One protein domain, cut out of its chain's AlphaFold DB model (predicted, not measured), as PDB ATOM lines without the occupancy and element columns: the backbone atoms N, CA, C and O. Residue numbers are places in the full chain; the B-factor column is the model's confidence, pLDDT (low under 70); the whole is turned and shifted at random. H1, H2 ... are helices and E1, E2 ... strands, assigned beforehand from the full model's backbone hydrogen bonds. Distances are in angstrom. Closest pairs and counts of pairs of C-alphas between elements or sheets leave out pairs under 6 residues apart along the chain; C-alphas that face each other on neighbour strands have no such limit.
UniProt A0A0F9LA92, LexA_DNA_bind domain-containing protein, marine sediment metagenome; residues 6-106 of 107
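This is residues 6 to 106 of the 107 residues of the protein "LexA_DNA_bind domain-containing protein" of marine sediment metagenome (UniProt A0A0F9LA92). H1 runs through the middle of the domain, with the hairpin of E1 and E2 over one side of it and H2 and H3 on the other; it crosses the hairpin and stands nearer to E1. The three helices cross one another at wide angles, and a long link without a named element, residues 52 to 86, arches from H3 across to the hairpin. The printed part has 101 residues with three named helices and then two named strands, in the order H1 H2 H3 E1 E2, and the sheet, E1 - E2, is antiparallel. By its named elements the class is mostly helix, though under half of the residues, 44 of 101, are in them. The whole is compact, with a radius of gyration of the C-alphas of 13.1 A and spans of 37 by 32 by 23 A.

E1, residues 87 to 90, begins at C-alpha 87 at (43.791, 36.877, 84.439) and is 9.5 A long from first to last C-alpha. E2, residues 99 to 102, is 10.1 A long. H1, residues 6 to 21, begins at C-alpha 6 at (32.284, 43.332, 95.935) and is the longest helix, 22.1 A. H2, residues 27 to 33, is 9.9 A long. H3, residues 39 to 51, is 18.3 A long and ends at C-alpha 51 at (36.111, 57.969, 95.136).

E1 and E2 form an antiparallel hairpin, with N 88 and O 101 2.8 A apart and N 99 and O 90 2.9 A apart, both within hydrogen-bond range. The closest C-alphas of H1 and E1 are those of Cys 16 and Trp 89, 6.0 A apart; for H1 and E2 they are those of Gly 12 and Leu 100, 7.4 A. H1 touches H3 with its residues 7 to 11 alone, about perpendicular at 84 degrees; the closest C-alphas are those of Met 7 and Leu 45, 6.6 A. H1 and H2 only just touch, with 3 pairs of C-alphas within 8 A, the closest being those of Ala 10 and Ile 30, 7.3 A; they are about perpendicular at 80 degrees. H2 touches H3 at residues 39 to 43 alone of H3, about perpendicular at 77 degrees, with the C-alphas of Ser 31 and Ala 42 closest at 5.2 A. H2 is apart from E1 and E2, and H3 is apart from E2. In H1, H2 and H3 every O i to N i+4 pair is within hydrogen-bond range.

The two C-alphas farthest apart, those of Gly 60 and Cys 78, are 38.8 A apart. The printed part has no cut. The link from H3 to E1 is long, with 35 residues, and within it residues 73 to 74 pair antiparallel with residues 81 to 82. The mean pLDDT of the printed part is 72.4, and 30 residues are under 70, among them residues 58 to 74, 81 to 86 and 94 to 97.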
ATOM      1  N   ARG A   6      33.179  42.926  97.032       78.69
ATOM      2  CA  ARG A   6      32.284  43.332  95.935       78.69
ATOM      3  C   ARG A   6      32.957  44.334  94.996       78.69
ATOM      4  O   ARG A   6      32.825  44.207  93.786       78.69
ATOM      5  N   MET A   7      33.704  45.286  95.549       78.06
ATOM      6  CA  MET A   7      34.447  46.286  94.778       78.06
ATOM      7  C   MET A   7      35.607  45.658  94.004       78.06
ATOM      8  O   MET A   7      35.767  45.951  92.827       78.06
ATOM      9  N   ALA A   8      36.352  44.741  94.628       78.19
ATOM     10  CA  ALA A   8      37.429  44.006  93.963       78.19
ATOM     11  C   ALA A   8      36.916  43.179  92.771       78.19
ATOM     12  O   ALA A   8      37.534  43.169  91.711       78.19
ATOM     13  N   ARG A   9      35.747  42.537  92.914       79.50
ATOM     14  CA  ARG A   9      35.106  41.793  91.818       79.50
ATOM     15  C   ARG A   9      34.665  42.691  90.675       79.50
ATOM     16  O   ARG A   9      34.931  42.367  89.527       79.50
ATOM     17  N   ALA A  10      34.022  43.812  90.982       82.88
ATOM     18  CA  ALA A  10      33.615  44.750  89.948       82.88
ATOM     19  C   ALA A  10      34.810  45.324  89.196       82.88
ATOM     20  O   ALA A  10      34.784  45.384  87.978       82.88
ATOM     21  N   LEU A  11      35.874  45.685  89.913       81.94
ATOM     22  CA  LEU A  11      37.106  46.143  89.293       81.94
ATOM     23  C   LEU A  11      37.697  45.086  88.354       81.94
ATOM     24  O   LEU A  11      38.006  45.401  87.211       81.94
ATOM     25  N   GLY A  12      37.783  43.834  88.814       79.81
ATOM     26  CA  GLY A  12      38.264  42.718  88.000       79.81
ATOM     27  C   GLY A  12      37.424  42.482  86.745       79.81
ATOM     28  O   GLY A  12      37.982  42.294  85.668       79.81
ATOM     29  N   PHE A  13      36.094  42.561  86.861       84.00
ATOM     30  CA  PHE A  13      35.202  42.485  85.707       84.00
ATOM     31  C   PHE A  13      35.472  43.615  84.713       84.00
ATOM     32  O   PHE A  13      35.687  43.340  83.540       84.00
ATOM     33  N   ILE A  14      35.503  44.874  85.164       80.69
ATOM     34  CA  ILE A  14      35.666  46.015  84.253       80.69
ATOM     35  C   ILE A  14      37.037  45.960  83.552       80.69
ATOM     36  O   ILE A  14      37.114  46.221  82.355       80.69
ATOM     37  N   GLN A  15      38.098  45.554  84.259       77.69
ATOM     38  CA  GLN A  15      39.428  45.357  83.671       77.69
ATOM     39  C   GLN A  15      39.438  44.276  82.588       77.69
ATOM     40  O   GLN A  15      39.950  44.509  81.496       77.69
ATOM     41  N   CYS A  16      38.856  43.107  82.872       74.94
ATOM     42  CA  CYS A  16      38.781  42.033  81.887       74.94
ATOM     43  C   CYS A  16      37.916  42.437  80.689       74.94
ATOM     44  O   CYS A  16      38.283  42.184  79.549       74.94
ATOM     45  N   TYR A  17      36.794  43.110  80.944       80.00
ATOM     46  CA  TYR A  17      35.879  43.561  79.907       80.00
ATOM     47  C   TYR A  17      36.564  44.505  78.918       80.00
ATOM     48  O   TYR A  17      36.452  44.328  77.712       80.00
ATOM     49  N   GLN A  18      37.330  45.475  79.422       74.56
ATOM     50  CA  GLN A  18      38.111  46.367  78.568       74.56
ATOM     51  C   GLN A  18      39.221  45.643  77.808       74.56
ATOM     52  O   GLN A  18      39.473  45.980  76.655       74.56
ATOM     53  N   ALA A  19      39.875  44.658  78.432       71.25
ATOM     54  CA  ALA A  19      40.914  43.872  77.775       71.25
ATOM     55  C   ALA A  19      40.361  43.031  76.611       71.25
ATOM     56  O   ALA A  19      41.036  42.888  75.596       71.25
ATOM     57  N   THR A  20      39.140  42.503  76.745       71.00
ATOM     58  CA  THR A  20      38.505  41.648  75.732       71.00
ATOM     59  C   THR A  20      37.776  42.454  74.657       71.00
ATOM     60  O   THR A  20      37.978  42.232  73.469       71.00
ATOM     61  N   GLU A  21      36.932  43.404  75.061       71.75
ATOM     62  CA  GLU A  21      36.003  44.108  74.168       71.75
ATOM     63  C   GLU A  21      36.562  45.444  73.656       71.75
ATOM     64  O   GLU A  21      35.903  46.132  72.879       71.75
ATOM     65  N   GLN A  22      37.746  45.859  74.129       69.88
ATOM     66  CA  GLN A  22      38.373  47.158  73.825       69.88
ATOM     67  C   GLN A  22      37.459  48.373  74.085       69.88
ATOM     68  O   GLN A  22      37.685  49.473  73.581       69.88
ATOM     69  N   ARG A  23      36.427  48.194  74.915       76.00
ATOM     70  CA  ARG A  23      35.483  49.227  75.346       76.00
ATOM     71  C   ARG A  23      35.149  49.059  76.815       76.00
ATOM     72  O   ARG A  23      35.303  47.988  77.396       76.00
ATOM     73  N   SER A  24      34.611  50.109  77.411       75.88
ATOM     74  CA  SER A  24      34.149  50.047  78.793       75.88
ATOM     75  C   SER A  24      32.750  49.430  78.895       75.88
ATOM     76  O   SER A  24      31.889  49.728  78.059       75.88
ATOM     77  N   PRO A  25      32.483  48.607  79.924       80.00
ATOM     78  CA  PRO A  25      31.153  48.079  80.164       80.00
ATOM     79  C   PRO A  25      30.214  49.178  80.661       80.00
ATOM     80  O   PRO A  25      30.585  50.089  81.406       80.00
ATOM     81  N   THR A  26      28.953  49.056  80.281       83.62
ATOM     82  CA  THR A  26      27.854  49.891  80.757       83.62
ATOM     83  C   THR A  26      27.428  49.486  82.171       83.62
ATOM     84  O   THR A  26      27.636  48.358  82.617       83.62
ATOM     85  N   TYR A  27      26.726  50.373  82.887       84.44
ATOM     86  CA  TYR A  27      26.151  50.031  84.197       84.44
ATOM     87  C   TYR A  27      25.181  48.845  84.142       84.44
ATOM     88  O   TYR A  27      25.012  48.143  85.138       84.44
ATOM     89  N   GLN A  28      24.532  48.622  82.998       82.38
ATOM     90  CA  GLN A  28      23.643  47.484  82.802       82.38
ATOM     91  C   GLN A  28      24.429  46.176  82.689       82.38
ATOM     92  O   GLN A  28      24.065  45.209  83.351       82.38
ATOM     93  N   GLU A  29      25.530  46.165  81.937       83.62
ATOM     94  CA  GLU A  29      26.435  45.011  81.829       83.62
ATOM     95  C   GLU A  29      27.080  44.688  83.180       83.62
ATOM     96  O   GLU A  29      27.023  43.547  83.630       83.62
ATOM     97  N   ILE A  30      27.565  45.709  83.897       84.12
ATOM     98  CA  ILE A  30      28.103  45.559  85.258       84.12
ATOM     99  C   ILE A  30      27.038  44.985  86.204       84.12
ATOM    100  O   ILE A  30      27.316  44.069  86.976       84.12
ATOM    101  N   SER A  31      25.812  45.518  86.165       85.19
ATOM    102  CA  SER A  31      24.717  45.040  87.015       85.19
ATOM    103  C   SER A  31      24.341  43.596  86.708       85.19
ATOM    104  O   SER A  31      24.067  42.840  87.639       85.19
ATOM    105  N   ARG A  32      24.304  43.227  85.424       85.56
ATOM    106  CA  ARG A  32      23.954  41.882  84.966       85.56
ATOM    107  C   ARG A  32      25.007  40.874  85.412       85.56
ATOM    108  O   ARG A  32      24.652  39.880  86.037       85.56
ATOM    109  N   GLU A  33      26.279  41.173  85.173       84.12
ATOM    110  CA  GLU A  33      27.371  40.252  85.487       84.12
ATOM    111  C   GLU A  33      27.553  40.064  86.995       84.12
ATOM    112  O   GLU A  33      27.673  38.950  87.506       84.12
ATOM    113  N   LEU A  34      27.505  41.160  87.753       82.88
ATOM    114  CA  LEU A  34      27.664  41.115  89.205       82.88
ATOM    115  C   LEU A  34      26.376  40.722  89.943       82.88
ATOM    116  O   LEU A  34      26.373  40.714  91.178       82.88
ATOM    117  N   LYS A  35      25.295  40.406  89.213       84.31
ATOM    118  CA  LYS A  35      23.973  40.046  89.755       84.31
ATOM    119  C   LYS A  35      23.480  41.058  90.785       84.31
ATOM    120  O   LYS A  35      23.025  40.714  91.875       84.31
ATOM    121  N   LEU A  36      23.638  42.334  90.451       83.81
ATOM    122  CA  LEU A  36      23.177  43.438  91.279       83.81
ATOM    123  C   LEU A  36      21.687  43.665  91.037       83.81
ATOM    124  O   LEU A  36      21.201  43.517  89.919       83.81
ATOM    125  N   SER A  37      20.985  44.120  92.075       80.38
ATOM    126  CA  SER A  37      19.544  44.403  92.047       80.38
ATOM    127  C   SER A  37      19.131  45.501  91.055       80.38
ATOM    128  O   SER A  37      17.945  45.768  90.898       80.38
ATOM    129  N   GLY A  38      20.084  46.168  90.395       81.19
ATOM    130  CA  GLY A  38      19.803  47.088  89.299       81.19
ATOM    131  C   GLY A  38      20.941  48.058  88.990       81.19
ATOM    132  O   GLY A  38      21.935  48.163  89.717       81.19
ATOM    133  N   ARG A  39      20.741  48.852  87.930       82.25
ATOM    134  CA  ARG A  39      21.707  49.843  87.416       82.25
ATOM    135  C   ARG A  39      22.193  50.834  88.479       82.25
ATOM    136  O   ARG A  39      23.366  51.192  88.479       82.25
ATOM    137  N   GLY A  40      21.330  51.237  89.416       82.88
ATOM    138  CA  GLY A  40      21.703  52.144  90.510       82.88
ATOM    139  C   GLY A  40      22.744  51.551  91.466       82.88
ATOM    140  O   GLY A  40      23.636  52.256  91.932       82.88
ATOM    141  N   HIS A  41      22.700  50.236  91.701       84.00
ATOM    142  CA  HIS A  41      23.700  49.555  92.523       84.00
ATOM    143  C   HIS A  41      25.048  49.473  91.804       84.00
ATOM    144  O   HIS A  41      26.080  49.703  92.432       84.00
ATOM    145  N   ALA A  42      25.042  49.215  90.492       84.69
ATOM    146  CA  ALA A  42      26.251  49.269  89.673       84.69
ATOM    147  C   ALA A  42      26.860  50.679  89.676       84.69
ATOM    148  O   ALA A  42      28.053  50.826  89.929       84.69
ATOM    149  N   HIS A  43      26.034  51.714  89.497       84.75
ATOM    150  CA  HIS A  43      26.469  53.108  89.556       84.75
ATOM    151  C   HIS A  43      27.118  53.457  90.903       84.75
ATOM    152  O   HIS A  43      28.228  53.977  90.933       84.75
ATOM    153  N   ASN A  44      26.478  53.111  92.025       86.69
ATOM    154  CA  ASN A  44      27.035  53.354  93.360       86.69
ATOM    155  C   ASN A  44      28.368  52.634  93.577       86.69
ATOM    156  O   ASN A  44      29.263  53.151  94.244       86.69
ATOM    157  N   LEU A  45      28.507  51.434  93.024       85.12
ATOM    158  CA  LEU A  45      29.708  50.631  93.180       85.12
ATOM    159  C   LEU A  45      30.871  51.192  92.349       85.12
ATOM    160  O   LEU A  45      31.979  51.302  92.869       85.12
ATOM    161  N   VAL A  46      30.602  51.635  91.117       83.19
ATOM    162  CA  VAL A  46      31.556  52.376  90.275       83.19
ATOM    163  C   VAL A  46      31.933  53.708  90.927       83.19
ATOM    164  O   VAL A  46      33.117  54.003  91.045       83.19
ATOM    165  N   LYS A  47      30.964  54.472  91.446       85.62
ATOM    166  CA  LYS A  47      31.223  55.732  92.162       85.62
ATOM    167  C   LYS A  47      32.197  55.528  93.324       85.62
ATOM    168  O   LYS A  47      33.176  56.252  93.427       85.62
ATOM    169  N   ARG A  48      31.994  54.491  94.141       85.00
ATOM    170  CA  ARG A  48      32.906  54.161  95.249       85.00
ATOM    171  C   ARG A  48      34.302  53.732  94.789       85.00
ATOM    172  O   ARG A  48      35.251  53.862  95.553       85.00
ATOM    173  N   LEU A  49      34.435  53.157  93.593       80.31
ATOM    174  CA  LEU A  49      35.742  52.848  93.004       80.31
ATOM    175  C   LEU A  49      36.447  54.130  92.528       80.31
ATOM    176  O   LEU A  49      37.653  54.255  92.731       80.31
ATOM    177  N   ILE A  50      35.694  55.093  91.980       81.62
ATOM    178  CA  ILE A  50      36.203  56.422  91.600       81.62
ATOM    179  C   ILE A  50      36.649  57.209  92.834       81.62
ATOM    180  O   ILE A  50      37.779  57.674  92.890       81.62
ATOM    181  N   GLU A  51      35.803  57.287  93.866       82.69
ATOM    182  CA  GLU A  51      36.111  57.969  95.136       82.69
ATOM    183  C   GLU A  51      37.360  57.401  95.824       82.69
ATOM    184  O   GLU A  51      38.027  58.093  96.587       82.69
ATOM    185  N   ARG A  52      37.688  56.132  95.563       76.88
ATOM    186  CA  ARG A  52      38.896  55.483  96.083       76.88
ATOM    187  C   ARG A  52      40.129  55.665  95.200       76.88
ATOM    188  O   ARG A  52      41.164  55.100  95.537       76.88
ATOM    189  N   GLY A  53      40.019  56.397  94.092       72.06
ATOM    190  CA  GLY A  53      41.113  56.600  93.146       72.06
ATOM    191  C   GLY A  53      41.596  55.281  92.555       72.06
ATOM    192  O   GLY A  53      42.790  55.045  92.459       72.06
ATOM    193  N   VAL A  54      40.675  54.363  92.267       73.56
ATOM    194  CA  VAL A  54      40.996  53.052  91.680       73.56
ATOM    195  C   VAL A  54      40.699  53.044  90.189       73.56
ATOM    196  O   VAL A  54      41.328  52.319  89.422       73.56
ATOM    197  N   ILE A  55      39.710  53.840  89.800       74.38
ATOM    198  CA  ILE A  55      39.279  54.044  88.432       74.38
ATOM    199  C   ILE A  55      38.956  55.522  88.256       74.38
ATOM    200  O   ILE A  55      38.552  56.181  89.211       74.38
ATOM    201  N   GLU A  56      39.073  56.028  87.040       72.50
ATOM    202  CA  GLU A  56      38.629  57.375  86.696       72.50
ATOM    203  C   GLU A  56      37.438  57.299  85.737       72.50
ATOM    204  O   GLU A  56      37.140  56.253  85.154       72.50
ATOM    205  N   ARG A  57      36.700  58.400  85.635       71.38
ATOM    206  CA  ARG A  57      35.627  58.564  84.660       71.38
ATOM    207  C   ARG A  57      35.968  59.779  83.821       71.38
ATOM    208  O   ARG A  57      36.069  60.870  84.364       71.38
ATOM    209  N   ASP A  58      36.098  59.575  82.521       66.25
ATOM    210  CA  ASP A  58      36.216  60.672  81.570       66.25
ATOM    211  C   ASP A  58      34.817  61.235  81.271       66.25
ATOM    212  O   ASP A  58      33.840  60.485  81.120       66.25
ATOM    213  N   GLU A  59      34.684  62.559  81.268       53.66
ATOM    214  CA  GLU A  59      33.417  63.256  81.033       53.66
ATOM    215  C   GLU A  59      33.041  63.217  79.546       53.66
ATOM    216  O   GLU A  59      33.083  64.203  78.823       53.66
ATOM    217  N   GLY A  60      32.650  62.032  79.076       52.53
ATOM    218  CA  GLY A  60      32.377  61.801  77.662       52.53
ATOM    219  C   GLY A  60      31.708  60.460  77.405       52.53
ATOM    220  O   GLY A  60      32.163  59.689  76.579       52.53
ATOM    221  N   ARG A  61      30.631  60.144  78.139       53.00
ATOM    222  CA  ARG A  61      29.765  58.947  77.971       53.00
ATOM    223  C   ARG A  61      30.398  57.569  78.242       53.00
ATOM    224  O   ARG A  61      29.642  56.642  78.526       53.00
ATOM    225  N   PHE A  62      31.722  57.429  78.270       50.97
ATOM    226  CA  PHE A  62      32.413  56.156  78.495       50.97
ATOM    227  C   PHE A  62      33.198  56.181  79.812       50.97
ATOM    228  O   PHE A  62      33.899  57.139  80.119       50.97
ATOM    229  N   ILE A  63      33.070  55.132  80.628       55.56
ATOM    230  CA  ILE A  63      33.884  54.956  81.840       55.56
ATOM    231  C   ILE A  63      35.318  54.663  81.380       55.56
ATOM    232  O   ILE A  63      35.673  53.500  81.233       55.56
ATOM    233  N   ILE A  64      36.136  55.666  81.068       52.50
ATOM    234  CA  ILE A  64      37.549  55.420  80.749       52.50
ATOM    235  C   ILE A  64      38.262  55.073  82.051       52.50
ATOM    236  O   ILE A  64      38.708  55.952  82.783       52.50
ATOM    237  N   LEU A  65      38.372  53.776  82.345       56.81
ATOM    238  CA  LEU A  65      39.312  53.332  83.358       56.81
ATOM    239  C   LEU A  65      40.715  53.730  82.894       56.81
ATOM    240  O   LEU A  65      41.256  53.113  81.979       56.81
ATOM    241  N   LYS A  66      41.341  54.718  83.532       48.94
ATOM    242  CA  LYS A  66      42.801  54.722  83.570       48.94
ATOM    243  C   LYS A  66      43.194  53.606  84.534       48.94
ATOM    244  O   LYS A  66      42.773  53.653  85.694       48.94
ATOM    245  N   PRO A  67      43.926  52.568  84.096       47.94
ATOM    246  CA  PRO A  67      44.454  51.594  85.025       47.94
ATOM    247  C   PRO A  67      45.507  52.303  85.876       47.94
ATOM    248  O   PRO A  67      46.672  52.397  85.506       47.94
ATOM    249  N   ILE A  68      45.102  52.788  87.045       45.88
ATOM    250  CA  ILE A  68      46.034  52.900  88.160       45.88
ATOM    251  C   ILE A  68      46.431  51.447  88.434       45.88
ATOM    252  O   ILE A  68      45.527  50.609  88.529       45.88
ATOM    253  N   PRO A  69      47.727  51.088  88.453       43.03
ATOM    254  CA  PRO A  69      48.161  49.705  88.599       43.03
ATOM    255  C   PRO A  69      47.702  49.182  89.961       43.03
ATOM    256  O   PRO A  69      48.389  49.307  90.971       43.03
ATOM    257  N   VAL A  70      46.491  48.633  90.008       49.12
ATOM    258  CA  VAL A  70      45.960  48.026  91.213       49.12
ATOM    259  C   VAL A  70      46.661  46.709  91.439       49.12
ATOM    260  O   VAL A  70      46.831  45.879  90.545       49.12
ATOM    261  N   THR A  71      47.058  46.570  92.694       51.72
ATOM    262  CA  THR A  71      47.719  45.427  93.295       51.72
ATOM    263  C   THR A  71      47.095  44.113  92.849       51.72
ATOM    264  O   THR A  71      45.883  43.920  92.946       51.72
ATOM    265  N   LEU A  72      47.989  43.247  92.390       54.06
ATOM    266  CA  LEU A  72      47.834  41.854  92.007       54.06
ATOM    267  C   LEU A  72      46.560  41.155  92.540       54.06
ATOM    268  O   LEU A  72      46.290  41.147  93.744       54.06
ATOM    269  N   SER A  73      45.807  40.502  91.653       61.09
ATOM    270  CA  SER A  73      44.620  39.720  92.014       61.09
ATOM    271  C   SER A  73      44.992  38.257  92.283       61.09
ATOM    272  O   SER A  73      45.839  37.670  91.608       61.09
ATOM    273  N   LYS A  74      44.386  37.655  93.315       63.75
ATOM    274  CA  LYS A  74      44.598  36.243  93.663       63.75
ATOM    275  C   LYS A  74      43.715  35.368  92.768       63.75
ATOM    276  O   LYS A  74      42.493  35.490  92.818       63.75
ATOM    277  N   CYS A  75      44.328  34.506  91.961       70.06
ATOM    278  CA  CYS A  75      43.632  33.540  91.111       70.06
ATOM    279  C   CYS A  75      42.832  32.546  91.967       70.06
ATOM    280  O   CYS A  75      43.358  32.018  92.946       70.06
ATOM    281  N   VAL A  76      41.582  32.257  91.592       71.44
ATOM    282  CA  VAL A  76      40.735  31.294  92.323       71.44
ATOM    283  C   VAL A  76      41.165  29.840  92.075       71.44
ATOM    284  O   VAL A  76      40.956  29.005  92.941       71.44
ATOM    285  N   GLY A  77      41.806  29.540  90.941       75.25
ATOM    286  CA  GLY A  77      42.286  28.191  90.612       75.25
ATOM    287  C   GLY A  77      43.579  27.816  91.342       75.25
ATOM    288  O   GLY A  77      43.620  26.837  92.074       75.25
ATOM    289  N   CYS A  78      44.636  28.619  91.185       77.31
ATOM    290  CA  CYS A  78      45.959  28.311  91.751       77.31
ATOM    291  C   CYS A  78      46.309  29.093  93.020       77.31
ATOM    292  O   CYS A  78      47.412  28.944  93.544       77.31
ATOM    293  N   HIS A  79      45.430  29.985  93.488       74.44
ATOM    294  CA  HIS A  79      45.664  30.854  94.649       74.44
ATOM    295  C   HIS A  79      46.904  31.760  94.533       74.44
ATOM    296  O   HIS A  79      47.261  32.437  95.502       74.44
ATOM    297  N   ARG A  80      47.551  31.830  93.362       74.44
ATOM    298  CA  ARG A  80      48.692  32.713  93.114       74.44
ATOM    299  C   ARG A  80      48.225  34.127  92.829       74.44
ATOM    300  O   ARG A  80      47.154  34.368  92.278       74.44
ATOM    301  N   VAL A  81      49.078  35.055  93.217       65.00
ATOM    302  CA  VAL A  81      48.897  36.487  93.045       65.00
ATOM    303  C   VAL A  81      49.446  36.853  91.657       65.00
ATOM    304  O   VAL A  81      50.617  36.605  91.380       65.00
ATOM    305  N   ARG A  82      48.595  37.352  90.753       68.88
ATOM    306  CA  ARG A  82      48.922  37.582  89.331       68.88
ATOM    307  C   ARG A  82      48.570  39.004  88.896       68.88
ATOM    308  O   ARG A  82      47.751  39.675  89.530       68.88
ATOM    309  N   MET A  83      49.205  39.479  87.822       63.00
ATOM    310  CA  MET A  83      48.822  40.755  87.220       63.00
ATOM    311  C   MET A  83      47.465  40.611  86.511       63.00
ATOM    312  O   MET A  83      47.209  39.561  85.924       63.00
ATOM    313  N   PRO A  84      46.611  41.653  86.496       62.59
ATOM    314  CA  PRO A  84      45.297  41.588  85.849       62.59
ATOM    315  C   PRO A  84      45.337  41.172  84.373       62.59
ATOM    316  O   PRO A  84      44.443  40.467  83.930       62.59
ATOM    317  N   ARG A  85      46.393  41.544  83.633       60.84
ATOM    318  CA  ARG A  85      46.598  41.145  82.226       60.84
ATOM    319  C   ARG A  85      46.747  39.629  82.012       60.84
ATOM    320  O   ARG A  85      46.524  39.149  80.906       60.84
ATOM    321  N   ASP A  86      47.125  38.898  83.061       69.56
ATOM    322  CA  ASP A  86      47.334  37.444  83.038       69.56
ATOM    323  C   ASP A  86      46.094  36.676  83.535       69.56
ATOM    324  O   ASP A  86      46.092  35.441  83.580       69.56
ATOM    325  N   CYS A  87      45.048  37.406  83.932       70.75
ATOM    326  CA  CYS A  87      43.791  36.877  84.439       70.75
ATOM    327  C   CYS A  87      42.669  37.085  83.419       70.75
ATOM    328  O   CYS A  87      42.582  38.126  82.775       70.75
ATOM    329  N   GLU A  88      41.778  36.105  83.325       68.00
ATOM    330  CA  GLU A  88      40.550  36.172  82.546       68.00
ATOM    331  C   GLU A  88      39.344  36.001  83.476       68.00
ATOM    332  O   GLU A  88      39.372  35.250  84.461       68.00
ATOM    333  N   TRP A  89      38.285  36.754  83.195       72.38
ATOM    334  CA  TRP A  89      37.017  36.626  83.888       72.38
ATOM    335  C   TRP A  89      36.211  35.485  83.275       72.38
ATOM    336  O   TRP A  89      35.834  35.536  82.109       72.38
ATOM    337  N   ILE A  90      35.908  34.482  84.091       76.19
ATOM    338  CA  ILE A  90      35.032  33.378  83.723       76.19
ATOM    339  C   ILE A  90      33.625  33.726  84.221       76.19
ATOM    340  O   ILE A  90      33.434  33.819  85.446       76.19
ATOM    341  N   PRO A  91      32.645  33.932  83.322       72.00
ATOM    342  CA  PRO A  91      31.261  34.133  83.726       72.00
ATOM    343  C   PRO A  91      30.744  32.870  84.425       72.00
ATOM    344  O   PRO A  91      31.088  31.750  84.055       72.00
ATOM    345  N   GLY A  92      29.945  33.044  85.477       74.38
ATOM    346  CA  GLY A  92      29.314  31.917  86.170       74.38
ATOM    347  C   GLY A  92      28.015  31.511  85.476       74.38
ATOM    348  O   GLY A  92      27.163  32.368  85.227       74.38
ATOM    349  N   GLU A  93      27.830  30.221  85.202       70.19
ATOM    350  CA  GLU A  93      26.580  29.682  84.650       70.19
ATOM    351  C   GLU A  93      25.527  29.432  85.749       70.19
ATOM    352  O   GLU A  93      25.829  29.442  86.940       70.19
ATOM    353  N   ASN A  94      24.252  29.274  85.369       63.00
ATOM    354  CA  ASN A  94      23.169  28.782  86.242       63.00
ATOM    355  C   ASN A  94      23.056  29.423  87.641       63.00
ATOM    356  O   ASN A  94      22.841  28.749  88.644       63.00
ATOM    357  N   GLY A  95      23.175  30.749  87.742       59.53
ATOM    358  CA  GLY A  95      23.028  31.428  89.036       59.53
ATOM    359  C   GLY A  95      24.332  31.574  89.834       59.53
ATOM    360  O   GLY A  95      24.371  32.403  90.745       59.53
ATOM    361  N   GLU A  96      25.447  31.003  89.378       67.62
ATOM    362  CA  GLU A  96      26.765  31.147  90.009       67.62
ATOM    363  C   GLU A  96      27.434  32.507  89.758       67.62
ATOM    364  O   GLU A  96      27.203  33.181  88.755       67.62
ATOM    365  N   ARG A  97      28.262  32.971  90.697       60.59
ATOM    366  CA  ARG A  97      29.018  34.222  90.521       60.59
ATOM    367  C   ARG A  97      30.246  33.955  89.647       60.59
ATOM    368  O   ARG A  97      30.959  32.994  89.916       60.59
ATOM    369  N   GLY A  98      30.525  34.836  88.683       71.62
ATOM    370  CA  GLY A  98      31.760  34.770  87.899       71.62
ATOM    371  C   GLY A  98      33.022  34.902  88.762       71.62
ATOM    372  O   GLY A  98      32.984  35.423  89.890       71.62
ATOM    373  N   ARG A  99      34.138  34.385  88.248       75.50
ATOM    374  CA  ARG A  99      35.420  34.262  88.960       75.50
ATOM    375  C   ARG A  99      36.596  34.617  88.057       75.50
ATOM    376  O   ARG A  99      36.542  34.404  86.855       75.50
ATOM    377  N   LEU A 100      37.674  35.126  88.655       71.00
ATOM    378  CA  LEU A 100      38.941  35.358  87.954       71.00
ATOM    379  C   LEU A 100      39.804  34.094  88.005       71.00
ATOM    380  O   LEU A 100      40.154  33.627  89.096       71.00
ATOM    381  N   LEU A 101      40.180  33.587  86.836       73.81
ATOM    382  CA  LEU A 101      41.190  32.543  86.676       73.81
ATOM    383  C   LEU A 101      42.382  33.110  85.908       73.81
ATOM    384  O   LEU A 101      42.215  33.932  85.014       73.81
ATOM    385  N   CYS A 102      43.600  32.699  86.257       77.25
ATOM    386  CA  CYS A 102      44.745  32.966  85.389       77.25
ATOM    387  C   CYS A 102      44.663  32.082  84.144       77.25
ATOM    388  O   CYS A 102      44.056  31.013  84.202       77.25
ATOM    389  N   ARG A 103      45.304  32.503  83.048       70.81
ATOM    390  CA  ARG A 103      45.311  31.745  81.781       70.81
ATOM    391  C   ARG A 103      45.707  30.275  81.968       70.81
ATOM    392  O   ARG A 103      45.032  29.403  81.452       70.81
ATOM    393  N   GLU A 104      46.700  30.011  82.816       73.69
ATOM    394  CA  GLU A 104      47.153  28.649  83.151       73.69
ATOM    395  C   GLU A 104      46.124  27.798  83.919       73.69
ATOM    396  O   GLU A 104      46.257  26.587  83.967       73.69
ATOM    397  N   CYS A 105      45.137  28.403  84.591       74.25
ATOM    398  CA  CYS A 105      44.085  27.668  85.314       74.25
ATOM    399  C   CYS A 105      42.801  27.518  84.498       74.25
ATOM    400  O   CYS A 105      41.790  27.065  85.035       74.25
ATOM    401  N   ARG A 106      42.810  28.011  83.259       67.56
ATOM    402  CA  ARG A 106      41.701  27.861  82.324       67.56
ATOM    403  C   ARG A 106      41.829  26.572  81.507       67.56
ATOM    404  O   ARG A 106      40.796  26.058  81.094       67.56
TER     405      ARG A 106